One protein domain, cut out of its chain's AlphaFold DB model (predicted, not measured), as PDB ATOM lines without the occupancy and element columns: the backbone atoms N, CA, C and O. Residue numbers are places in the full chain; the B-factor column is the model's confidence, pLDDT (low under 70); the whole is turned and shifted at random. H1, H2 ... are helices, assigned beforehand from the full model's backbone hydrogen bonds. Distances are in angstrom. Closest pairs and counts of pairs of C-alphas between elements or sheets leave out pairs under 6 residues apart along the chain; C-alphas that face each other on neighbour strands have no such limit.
ATOM      1  N   ASP A 250     197.663 169.188 185.962       66.44
ATOM      2  CA  ASP A 250     196.220 168.883 185.908       66.44
ATOM      3  C   ASP A 250     195.524 169.261 187.239       66.44
ATOM      4  O   ASP A 250     195.825 168.659 188.282       66.44
ATOM      5  N   PRO A 251     194.650 170.290 187.266       75.94
ATOM      6  CA  PRO A 251     194.109 170.842 188.505       75.94
ATOM      7  C   PRO A 251     193.050 169.935 189.146       75.94
ATOM      8  O   PRO A 251     191.940 169.760 188.641       75.94
ATOM      9  N   LEU A 252     193.361 169.412 190.332       74.06
ATOM     10  CA  LEU A 252     192.466 168.514 191.065       74.06
ATOM     11  C   LEU A 252     191.230 169.254 191.638       74.06
ATOM     12  O   LEU A 252     191.385 170.285 192.304       74.06
ATOM     13  N   PRO A 253     190.005 168.704 191.490       78.38
ATOM     14  CA  PRO A 253     188.804 169.219 192.155       78.38
ATOM     15  C   PRO A 253     188.962 169.310 193.679       78.38
ATOM     16  O   PRO A 253     189.651 168.487 194.279       78.38
ATOM     17  N   VAL A 254     188.272 170.262 194.323       76.00
ATOM     18  CA  VAL A 254     188.347 170.506 195.785       76.00
ATOM     19  C   VAL A 254     188.158 169.217 196.600       76.00
ATOM     20  O   VAL A 254     188.961 168.927 197.481       76.00
ATOM     21  N   SER A 255     187.159 168.397 196.255       75.31
ATOM     22  CA  SER A 255     186.882 167.111 196.914       75.31
ATOM     23  C   SER A 255     188.026 166.101 196.778       75.31
ATOM     24  O   SER A 255     188.366 165.417 197.742       75.31
ATOM     25  N   ARG A 256     188.670 166.038 195.606       81.00
ATOM     26  CA  ARG A 256     189.842 165.186 195.363       81.00
ATOM     27  C   ARG A 256     191.096 165.711 196.070       81.00
ATOM     28  O   ARG A 256     191.878 164.912 196.574       81.00
ATOM     29  N   ARG A 257     191.274 167.032 196.178       82.81
ATOM     30  CA  ARG A 257     192.362 167.631 196.974       82.81
ATOM     31  C   ARG A 257     192.176 167.332 198.465       82.81
ATOM     32  O   ARG A 257     193.114 166.869 199.105       82.81
ATOM     33  N   ALA A 258     190.960 167.476 198.991       80.94
ATOM     34  CA  ALA A 258     190.643 167.072 200.359       80.94
ATOM     35  C   ALA A 258     190.928 165.577 200.601       80.94
ATOM     36  O   ALA A 258     191.633 165.244 201.550       80.94
ATOM     37  N   LEU A 259     190.478 164.687 199.702       84.06
ATOM     38  CA  LEU A 259     190.753 163.247 199.793       84.06
ATOM     39  C   LEU A 259     192.259 162.936 199.819       84.06
ATOM     40  O   LEU A 259     192.713 162.207 200.695       84.06
ATOM     41  N   ALA A 260     193.037 163.503 198.892       86.19
ATOM     42  CA  ALA A 260     194.480 163.273 198.822       86.19
ATOM     43  C   ALA A 260     195.209 163.764 200.085       86.19
ATOM     44  O   ALA A 260     196.098 163.073 200.583       86.19
ATOM     45  N   TRP A 261     194.810 164.919 200.635       87.00
ATOM     46  CA  TRP A 261     195.367 165.430 201.889       87.00
ATOM     47  C   TRP A 261     195.009 164.530 203.077       87.00
ATOM     48  O   TRP A 261     195.898 164.145 203.829       87.00
ATOM     49  N   TYR A 262     193.745 164.119 203.225       84.56
ATOM     50  CA  TYR A 262     193.331 163.253 204.332       84.56
ATOM     51  C   TYR A 262     193.943 161.847 204.256       84.56
ATOM     52  O   TYR A 262     194.388 161.338 205.283       84.56
ATOM     53  N   LEU A 263     194.053 161.245 203.064       84.38
ATOM     54  CA  LEU A 263     194.779 159.980 202.876       84.38
ATOM     55  C   LEU A 263     196.255 160.117 203.268       84.38
ATOM     56  O   LEU A 263     196.792 159.242 203.945       84.38
ATOM     57  N   PHE A 264     196.903 161.226 202.905       86.94
ATOM     58  CA  PHE A 264     198.266 161.522 203.344       86.94
ATOM     59  C   PHE A 264     198.362 161.665 204.876       86.94
ATOM     60  O   PHE A 264     199.210 161.010 205.480       86.94
ATOM     61  N   LEU A 265     197.486 162.448 205.518       80.38
ATOM     62  CA  LEU A 265     197.488 162.644 206.975       80.38
ATOM     63  C   LEU A 265     197.278 161.328 207.746       80.38
ATOM     64  O   LEU A 265     198.032 161.018 208.670       80.38
ATOM     65  N   VAL A 266     196.276 160.541 207.343       80.25
ATOM     66  CA  VAL A 266     195.968 159.224 207.921       80.25
ATOM     67  C   VAL A 266     197.129 158.252 207.698       80.25
ATOM     68  O   VAL A 266     197.564 157.587 208.637       80.25
ATOM     69  N   GLY A 267     197.692 158.220 206.487       74.69
ATOM     70  CA  GLY A 267     198.857 157.401 206.165       74.69
ATOM     71  C   GLY A 267     200.099 157.765 206.974       74.69
ATOM     72  O   GLY A 267     200.840 156.871 207.373       74.69
ATOM     73  N   ARG A 268     200.317 159.052 207.271       75.69
ATOM     74  CA  ARG A 268     201.469 159.513 208.060       75.69
ATOM     75  C   ARG A 268     201.428 158.971 209.490       75.69
ATOM     76  O   ARG A 268     202.405 158.356 209.917       75.69
ATOM     77  N   ARG A 269     200.267 159.104 210.153       71.06
ATOM     78  CA  ARG A 269     200.026 158.588 211.512       71.06
ATOM     79  C   ARG A 269     200.049 157.052 211.559       71.06
ATOM     80  O   ARG A 269     200.721 156.481 212.411       71.06
ATOM     81  N   LEU A 270     199.371 156.363 210.630       66.94
ATOM     82  CA  LEU A 270     199.293 154.888 210.629       66.94
ATOM     83  C   LEU A 270     200.623 154.193 210.289       66.94
ATOM     84  O   LEU A 270     200.860 153.076 210.744       66.94
ATOM     85  N   LEU A 271     201.494 154.834 209.503       61.03
ATOM     86  CA  LEU A 271     202.781 154.269 209.078       61.03
ATOM     87  C   LEU A 271     203.975 154.765 209.922       61.03
ATOM     88  O   LEU A 271     205.118 154.455 209.590       61.03
ATOM     89  N   ALA A 272     203.717 155.493 211.019       54.56
ATOM     90  CA  ALA A 272     204.680 155.851 212.071       54.56
ATOM     91  C   ALA A 272     205.986 156.527 211.591       54.56
ATOM     92  O   ALA A 272     207.059 156.331 212.170       54.56
ATOM     93  N   HIS A 273     205.905 157.343 210.534       56.16
ATOM     94  CA  HIS A 273     207.050 158.019 209.904       56.16
ATOM     95  C   HIS A 273     206.984 159.558 209.998       56.16
ATOM     96  O   HIS A 273     207.545 160.272 209.168       56.16
ATOM     97  N   ASP A 274     206.350 160.083 211.050       53.22
ATOM     98  CA  ASP A 274     206.015 161.505 211.225       53.22
ATOM     99  C   ASP A 274     207.183 162.514 211.235       53.22
ATOM    100  O   ASP A 274     206.931 163.719 211.188       53.22
ATOM    101  N   GLN A 275     208.447 162.083 211.279       55.94
ATOM    102  CA  GLN A 275     209.604 162.999 211.244       55.94
ATOM    103  C   GLN A 275     210.523 162.835 210.021       55.94
ATOM    104  O   GLN A 275     211.401 163.672 209.829       55.94
ATOM    105  N   ASP A 276     210.319 161.836 209.147       66.62
ATOM    106  CA  ASP A 276     211.069 161.756 207.880       66.62
ATOM    107  C   ASP A 276     210.359 162.617 206.819       66.62
ATOM    108  O   ASP A 276     209.317 162.254 206.262       66.62
ATOM    109  N   MET A 277     210.926 163.800 206.568       71.69
ATOM    110  CA  MET A 277     210.385 164.797 205.641       71.69
ATOM    111  C   MET A 277     210.359 164.301 204.186       71.69
ATOM    112  O   MET A 277     209.434 164.622 203.439       71.69
ATOM    113  N   ALA A 278     211.352 163.501 203.783       69.25
ATOM    114  CA  ALA A 278     211.422 162.949 202.435       69.25
ATOM    115  C   ALA A 278     210.390 161.831 202.257       69.25
ATOM    116  O   ALA A 278     209.648 161.832 201.280       69.25
ATOM    117  N   TRP A 279     210.279 160.923 203.230       77.12
ATOM    118  CA  TRP A 279     209.250 159.883 203.222       77.12
ATOM    119  C   TRP A 279     207.835 160.482 203.253       77.12
ATOM    120  O   TRP A 279     206.968 160.037 202.505       77.12
ATOM    121  N   SER A 280     207.615 161.535 204.050       77.94
ATOM    122  CA  SER A 280     206.331 162.248 204.097       77.94
ATOM    123  C   SER A 280     205.980 162.875 202.741       77.94
ATOM    124  O   SER A 280     204.830 162.814 202.313       77.94
ATOM    125  N   TYR A 281     206.962 163.437 202.028       80.69
ATOM    126  CA  TYR A 281     206.761 163.965 200.676       80.69
ATOM    127  C   TYR A 281     206.475 162.864 199.639       80.69
ATOM    128  O   TYR A 281     205.603 163.031 198.790       80.69
ATOM    129  N   GLU A 282     207.143 161.714 199.733       80.94
ATOM    130  CA  GLU A 282     206.859 160.553 198.882       80.94
ATOM    131  C   GLU A 282     205.448 159.984 199.129       80.94
ATOM    132  O   GLU A 282     204.739 159.665 198.175       80.94
ATOM    133  N   LEU A 283     204.987 159.919 200.386       83.25
ATOM    134  CA  LEU A 283     203.606 159.533 200.710       83.25
ATOM    135  C   LEU A 283     202.589 160.539 200.146       83.25
ATOM    136  O   LEU A 283     201.542 160.141 199.635       83.25
ATOM    137  N   LEU A 284     202.895 161.836 200.217       85.50
ATOM    138  CA  LEU A 284     202.069 162.901 199.649       85.50
ATOM    139  C   LEU A 284     201.930 162.759 198.120       85.50
ATOM    140  O   LEU A 284     200.826 162.889 197.587       85.50
ATOM    141  N   LEU A 285     203.024 162.441 197.417       85.06
ATOM    142  CA  LEU A 285     203.017 162.155 195.976       85.06
ATOM    143  C   LEU A 285     202.246 160.873 195.631       85.06
ATOM    144  O   LEU A 285     201.496 160.867 194.650       85.06
ATOM    145  N   ASP A 286     202.384 159.814 196.434       84.81
ATOM    146  CA  ASP A 286     201.609 158.575 196.294       84.81
ATOM    147  C   ASP A 286     200.101 158.846 196.456       84.81
ATOM    148  O   ASP A 286     199.302 158.368 195.648       84.81
ATOM    149  N   ALA A 287     199.704 159.655 197.448       86.69
ATOM    150  CA  ALA A 287     198.304 160.002 197.704       86.69
ATOM    151  C   ALA A 287     197.697 160.835 196.561       86.69
ATOM    152  O   ALA A 287     196.606 160.528 196.078       86.69
ATOM    153  N   VAL A 288     198.423 161.846 196.065       86.50
ATOM    154  CA  VAL A 288     197.988 162.645 194.905       86.50
ATOM    155  C   VAL A 288     197.863 161.775 193.649       86.50
ATOM    156  O   VAL A 288     196.858 161.859 192.945       86.50
ATOM    157  N   SER A 289     198.844 160.907 193.386       85.12
ATOM    158  CA  SER A 289     198.848 160.025 192.208       85.12
ATOM    159  C   SER A 289     197.701 159.010 192.246       85.12
ATOM    160  O   SER A 289     197.062 158.762 191.225       85.12
ATOM    161  N   HIS A 290     197.397 158.461 193.427       85.88
ATOM    162  CA  HIS A 290     196.269 157.555 193.633       85.88
ATOM    163  C   HIS A 290     194.922 158.226 193.321       85.88
ATOM    164  O   HIS A 290     194.094 157.653 192.615       85.88
ATOM    165  N   VAL A 291     194.729 159.469 193.773       85.06
ATOM    166  CA  VAL A 291     193.491 160.235 193.541       85.06
ATOM    167  C   VAL A 291     193.385 160.800 192.111       85.06
ATOM    168  O   VAL A 291     192.273 160.987 191.602       85.06
ATOM    169  N   ARG A 292     194.512 161.035 191.421       82.88
ATOM    170  CA  ARG A 292     194.523 161.328 189.974       82.88
ATOM    171  C   ARG A 292     194.187 160.107 189.114       82.88
ATOM    172  O   ARG A 292     193.591 160.283 188.062       82.88
ATOM    173  N   GLN A 293     194.489 158.894 189.588       76.12
ATOM    174  CA  GLN A 293     194.423 157.635 188.821       76.12
ATOM    175  C   GLN A 293     195.483 157.533 187.698       76.12
ATOM    176  O   GLN A 293     195.429 156.615 186.884       76.12
ATOM    177  N   ASP A 294     196.495 158.414 187.695       57.97
ATOM    178  CA  ASP A 294     197.545 158.506 186.659       57.97
ATOM    179  C   ASP A 294     198.449 157.265 186.553       57.97
ATOM    180  O   ASP A 294     199.129 157.058 185.544       57.97
ATOM    181  N   LYS A 295     198.550 156.478 187.629       58.41
ATOM    182  CA  LYS A 295     199.479 155.346 187.755       58.41
ATOM    183  C   LYS A 295     198.856 154.221 188.573       58.41
ATOM    184  O   LYS A 295     197.981 154.451 189.406       58.41
ATOM    185  N   ALA A 296     199.377 153.006 188.394       60.41
ATOM    186  CA  ALA A 296     199.113 151.912 189.323       60.41
ATOM    187  C   ALA A 296     199.471 152.361 190.751       60.41
ATOM    188  O   ALA A 296     200.587 152.826 190.985       60.41
ATOM    189  N   SER A 297     198.520 152.245 191.683       67.00
ATOM    190  CA  SER A 297     198.699 152.704 193.067       67.00
ATOM    191  C   SER A 297     199.968 152.106 193.681       67.00
ATOM    192  O   SER A 297     200.183 150.895 193.588       67.00
ATOM    193  N   SER A 298     200.801 152.946 194.297       77.88
ATOM    194  CA  SER A 298     201.983 152.526 195.063       77.88
ATOM    195  C   SER A 298     201.590 151.478 196.103       77.88
ATOM    196  O   SER A 298     200.537 151.598 196.727       77.88
ATOM    197  N   ASP A 299     202.415 150.452 196.322       75.75
ATOM    198  CA  ASP A 299     202.082 149.371 197.264       75.75
ATOM    199  C   ASP A 299     201.903 149.883 198.705       75.75
ATOM    200  O   ASP A 299     201.082 149.347 199.449       75.75
ATOM    201  N   ARG A 300     202.567 150.996 199.064       77.00
ATOM    202  CA  ARG A 300     202.315 151.735 200.317       77.00
ATOM    203  C   ARG A 300     200.868 152.226 200.401       77.00
ATOM    204  O   ARG A 300     200.212 152.061 201.425       77.00
ATOM    205  N   MET A 301     200.375 152.815 199.313       83.19
ATOM    206  CA  MET A 301     199.026 153.369 199.224       83.19
ATOM    207  C   MET A 301     197.968 152.265 199.111       83.19
ATOM    208  O   MET A 301     196.934 152.369 199.759       83.19
ATOM    209  N   LYS A 302     198.243 151.164 198.391       82.38
ATOM    210  CA  LYS A 302     197.395 149.957 198.421       82.38
ATOM    211  C   LYS A 302     197.235 149.429 199.851       82.38
ATOM    212  O   LYS A 302     196.114 149.249 200.309       82.38
ATOM    213  N   GLY A 303     198.342 149.256 200.580       80.31
ATOM    214  CA  GLY A 303     198.321 148.778 201.965       80.31
ATOM    215  C   GLY A 303     197.533 149.691 202.913       80.31
ATOM    216  O   GLY A 303     196.781 149.195 203.748       80.31
ATOM    217  N   LEU A 304     197.648 151.014 202.745       82.19
ATOM    218  CA  LEU A 304     196.866 151.999 203.497       82.19
ATOM    219  C   LEU A 304     195.361 151.910 203.185       82.19
ATOM    220  O   LEU A 304     194.537 151.884 204.098       82.19
ATOM    221  N   VAL A 305     195.005 151.829 201.902       84.62
ATOM    222  CA  VAL A 305     193.621 151.675 201.421       84.62
ATOM    223  C   VAL A 305     192.998 150.372 201.941       84.62
ATOM    224  O   VAL A 305     191.871 150.387 202.437       84.62
ATOM    225  N   ASP A 306     193.747 149.266 201.926       81.94
ATOM    226  CA  ASP A 306     193.324 147.979 202.487       81.94
ATOM    227  C   ASP A 306     193.133 148.044 204.011       81.94
ATOM    228  O   ASP A 306     192.197 147.446 204.542       81.94
ATOM    229  N   GLN A 307     194.010 148.751 204.734       80.19
ATOM    230  CA  GLN A 307     193.872 148.962 206.180       80.19
ATOM    231  C   GLN A 307     192.626 149.786 206.515       80.19
ATOM    232  O   GLN A 307     191.859 149.384 207.386       80.19
ATOM    233  N   LEU A 308     192.379 150.886 205.798       81.44
ATOM    234  CA  LEU A 308     191.188 151.715 205.999       81.44
ATOM    235  C   LEU A 308     189.901 150.944 205.696       81.44
ATOM    236  O   LEU A 308     188.969 150.964 206.500       81.44
ATOM    237  N   THR A 309     189.900 150.159 204.618       85.50
ATOM    238  CA  THR A 309     188.773 149.284 204.261       85.50
ATOM    239  C   THR A 309     188.506 148.233 205.349       85.50
ATOM    240  O   THR A 309     187.354 147.998 205.709       85.50
ATOM    241  N   LYS A 310     189.552 147.638 205.946       83.94
ATOM    242  CA  LYS A 310     189.429 146.707 207.091       83.94
ATOM    243  C   LYS A 310     188.904 147.374 208.366       83.94
ATOM    244  O   LYS A 310     188.282 146.698 209.179       83.94
ATOM    245  N   LEU A 311     189.142 148.675 208.534       79.06
ATOM    246  CA  LEU A 311     188.601 149.493 209.626       79.06
ATOM    247  C   LEU A 311     187.176 150.010 209.341       79.06
ATOM    248  O   LEU A 311     186.625 150.741 210.160       79.06
ATOM    249  N   GLY A 312     186.572 149.638 208.206       81.25
ATOM    250  CA  GLY A 312     185.225 150.061 207.813       81.25
ATOM    251  C   GLY A 312     185.137 151.493 207.276       81.25
ATOM    252  O   GLY A 312     184.032 151.999 207.113       81.25
ATOM    253  N   VAL A 313     186.275 152.136 206.999       84.31
ATOM    254  CA  VAL A 313     186.356 153.489 206.428       84.31
ATOM    255  C   VAL A 313     186.346 153.383 204.910       84.31
ATOM    256  O   VAL A 313     187.115 152.605 204.347       84.31
ATOM    257  N   ASN A 314     185.532 154.186 204.225       82.69
ATOM    258  CA  ASN A 314     185.562 154.269 202.768       82.69
ATOM    259  C   ASN A 314     186.787 155.087 202.301       82.69
ATOM    260  O   ASN A 314     186.777 156.314 202.424       82.69
ATOM    261  N   PRO A 315     187.813 154.467 201.687       81.06
ATOM    262  CA  PRO A 315     189.038 155.155 201.276       81.06
ATOM    263  C   PRO A 315     188.845 156.082 200.063       81.06
ATOM    264  O   PRO A 315     189.792 156.752 199.658       81.06
ATOM    265  N   THR A 316     187.650 156.118 199.462       82.56
ATOM    266  CA  THR A 316     187.319 157.000 198.328       82.56
ATOM    267  C   THR A 316     186.489 158.225 198.721       82.56
ATOM    268  O   THR A 316     186.354 159.141 197.911       82.56
ATOM    269  N   ASP A 317     185.960 158.280 199.950       80.56
ATOM    270  CA  ASP A 317     185.194 159.425 200.453       80.56
ATOM    271  C   ASP A 317     186.071 160.311 201.347       80.56
ATOM    272  O   ASP A 317     186.509 159.913 202.428       80.56
ATOM    273  N   ALA A 318     186.293 161.554 200.910       79.94
ATOM    274  CA  ALA A 318     187.053 162.544 201.666       79.94
ATOM    275  C   ALA A 318     186.447 162.801 203.054       79.94
ATOM    276  O   ALA A 318     187.183 163.022 204.014       79.94
ATOM    277  N   MET A 319     185.117 162.767 203.179       77.25
ATOM    278  CA  MET A 319     184.450 163.004 204.457       77.25
ATOM    279  C   MET A 319     184.664 161.843 205.423       77.25
ATOM    280  O   MET A 319     184.834 162.073 206.617       77.25
ATOM    281  N   ASP A 320     184.692 160.608 204.927       74.38
ATOM    282  CA  ASP A 320     184.845 159.425 205.769       74.38
ATOM    283  C   ASP A 320     186.288 159.241 206.252       74.38
ATOM    284  O   ASP A 320     186.526 159.092 207.451       74.38
ATOM    285  N   VAL A 321     187.268 159.403 205.354       78.38
ATOM    286  CA  VAL A 321     188.696 159.445 205.720       78.38
ATOM    287  C   VAL A 321     188.984 160.630 206.660       78.38
ATOM    288  O   VAL A 321     189.701 160.475 207.650       78.38
ATOM    289  N   GLY A 322     188.381 161.798 206.409       73.56
ATOM    290  CA  GLY A 322     188.514 162.988 207.258       73.56
ATOM    291  C   GLY A 322     187.888 162.843 208.653       73.56
ATOM    292  O   GLY A 322     188.451 163.357 209.621       73.56
ATOM    293  N   ARG A 323     186.768 162.112 208.783       73.56
ATOM    294  CA  ARG A 323     186.165 161.729 210.077       73.56
ATOM    295  C   ARG A 323     186.998 160.682 210.809       73.56
ATOM    296  O   ARG A 323     187.161 160.782 212.021       73.56
ATOM    297  N   HIS A 324     187.550 159.696 210.105       77.25
ATOM    298  CA  HIS A 324     188.443 158.717 210.723       77.25
ATOM    299  C   HIS A 324     189.692 159.400 211.300       77.25
ATOM    300  O   HIS A 324     190.066 159.141 212.445       77.25
ATOM    301  N   TYR A 325     190.270 160.349 210.552       73.00
ATOM    302  CA  TYR A 325     191.346 161.197 211.058       73.00
ATOM    303  C   TYR A 325     190.920 162.012 212.283       73.00
ATOM    304  O   TYR A 325     191.661 162.065 213.253       73.00
ATOM    305  N   GLU A 326     189.720 162.601 212.277       68.81
ATOM    306  CA  GLU A 326     189.180 163.359 213.414       68.81
ATOM    307  C   GLU A 326     189.045 162.526 214.688       68.81
ATOM    308  O   GLU A 326     189.384 162.997 215.769       68.81
ATOM    309  N   ILE A 327     188.571 161.287 214.571       65.19
ATOM    310  CA  ILE A 327     188.397 160.390 215.717       65.19
ATOM    311  C   ILE A 327     189.764 159.998 216.296       65.19
ATOM    312  O   ILE A 327     189.935 160.037 217.513       65.19
ATOM    313  N   ALA A 328     190.751 159.701 215.444       58.69
ATOM    314  CA  ALA A 328     192.129 159.453 215.875       58.69
ATOM    315  C   ALA A 328     192.794 160.715 216.467       58.69
ATOM    316  O   ALA A 328     193.508 160.642 217.464       58.69
ATOM    317  N   TYR A 329     192.514 161.885 215.892       56.78
ATOM    318  CA  TYR A 329     192.976 163.194 216.353       56.78
ATOM    319  C   TYR A 329     192.419 163.552 217.740       56.78
ATOM    320  O   TYR A 329     193.158 163.991 218.615       56.78
ATOM    321  N   LEU A 330     191.127 163.311 217.978       48.50
ATOM    322  CA  LEU A 330     190.463 163.559 219.262       48.50
ATOM    323  C   LEU A 330     190.929 162.623 220.390       48.50
ATOM    324  O   LEU A 330     190.665 162.914 221.555       48.50
ATOM    325  N   GLN A 331     191.612 161.525 220.060       51.50
ATOM    326  CA  GLN A 331     192.229 160.609 221.025       51.50
ATOM    327  C   GLN A 331     193.682 160.995 221.366       51.50
ATOM    328  O   GLN A 331     194.167 160.629 222.436       51.50
ATOM    329  N   ASP A 332     194.361 161.762 220.505       47.75
ATOM    330  CA  ASP A 332     195.754 162.193 220.676       47.75
ATOM    331  C   ASP A 332     195.842 163.651 221.165       47.75
ATOM    332  O   ASP A 332     195.985 164.615 220.402       47.75
ATOM    333  N   MET A 333     195.728 163.769 222.488       38.97
ATOM    334  CA  MET A 333     195.416 164.957 223.297       38.97
ATOM    335  C   MET A 333     196.345 166.181 223.153       38.97
ATOM    336  O   MET A 333     196.056 167.213 223.759       38.97
ATOM    337  N   ALA A 334     197.445 166.087 222.401       43.03
ATOM    338  CA  ALA A 334     198.443 167.153 222.248       43.03
ATOM    339  C   ALA A 334     198.660 167.628 220.795       43.03
ATOM    340  O   ALA A 334     199.399 168.590 220.569       43.03
ATOM    341  N   SER A 335     198.043 166.982 219.799       48.34
ATOM    342  CA  SER A 335     198.200 167.365 218.386       48.34
ATOM    343  C   SER A 335     197.325 168.577 217.999       48.34
ATOM    344  O   SER A 335     196.358 168.918 218.686       48.34
ATOM    345  N   LEU A 336     197.658 169.261 216.901       56.44
ATOM    346  CA  LEU A 336     196.898 170.398 216.348       56.44
ATOM    347  C   LEU A 336     196.070 169.933 215.145       56.44
ATOM    348  O   LEU A 336     196.543 169.057 214.444       56.44
ATOM    349  N   ASP A 337     194.872 170.477 214.884       63.03
ATOM    350  CA  ASP A 337     194.010 169.962 213.799       63.03
ATOM    351  C   ASP A 337     194.584 170.289 212.414       63.03
ATOM    352  O   ASP A 337     194.353 171.363 211.851       63.03
ATOM    353  N   GLU A 338     195.299 169.341 211.819       68.44
ATOM    354  CA  GLU A 338     196.000 169.525 210.550       68.44
ATOM    355  C   GLU A 338     195.062 169.502 209.325       68.44
ATOM    356  O   GLU A 338     195.485 169.682 208.178       68.44
TER     357      GLU A 338
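AT A GLANCE: This is residues 250 to 338 of the 911 residues of the protein "Retinoblastoma-associated protein" of Hondaea fermentalgiana (UniProt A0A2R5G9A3). Three helices fan out in one layer, H1 in the middle with H2 on one side of it and H4 on the other, and H3 lies across one face of this layer, about perpendicular to H1 and loosely attached. Residues 330 to 336, from the last turn of H4 into the tail, stick out. The printed part has 89 residues with four named helices, H1, H2, H3 and H4 in chain order, and no named strand; the class is all helix. It is compact, with a radius of gyration of the C-alphas of 12.4 A and spans of 37 by 27 by 26 A.

IN THESE COORDINATES: H1, residues 254 to 270, begins at C-alpha 254 (188.347, 170.506, 195.785) and is 24.2 A long from first to last C-alpha. H2, residues 277 to 292, is 22.6 A long. H3, residues 299 to 310, is 16.2 A long. H4, residues 318 to 331, is 20.1 A long and ends at C-alpha 331 (192.229, 160.609, 221.025).

HOW THE PARTS SIT: H1 and H2 form a helical hairpin; they touch, closest at the C-alphas of Ala 260 and Ala 287, 5.2 A apart, at a steep tilt of 41 degrees, opposite ways. H1 and H4 touch, closest at the C-alphas of Leu 259 and Ala 318, 4.2 A apart, and run the same way at 36 degrees, only just a steep tilt. H2 touches H3 with residues 283 to 290 alone, and H3 touches H2 with residues 300 to 301 alone; the closest C-alphas, of Asp 286 and Met 301, are 6.5 A apart, and at 70.2 degrees the lines are only just about perpendicular. H1 and H3 are close but not clearly touching, the closest C-alphas, of Gly 267 and Leu 304, being 6.3 A apart. The helix packing is mostly crossed, with no touching pair at a shallow tilt. H2 and H4 are apart; H3 and H4 are only just apart, at 8.1 A. In H1, H2, H3 and H4 every O i to N i+4 pair is within hydrogen-bond range.

THE WHOLE: The two C-alphas farthest apart, of Asp 250 and Met 333, are 37.6 A apart. The printed part has no cut, and the three links between helices are short. The mean pLDDT of the printed part is 73.9; residue 250, residues 270 to 276, residue 278, residues 294 to 297 and residues 326 to 338 are under 70.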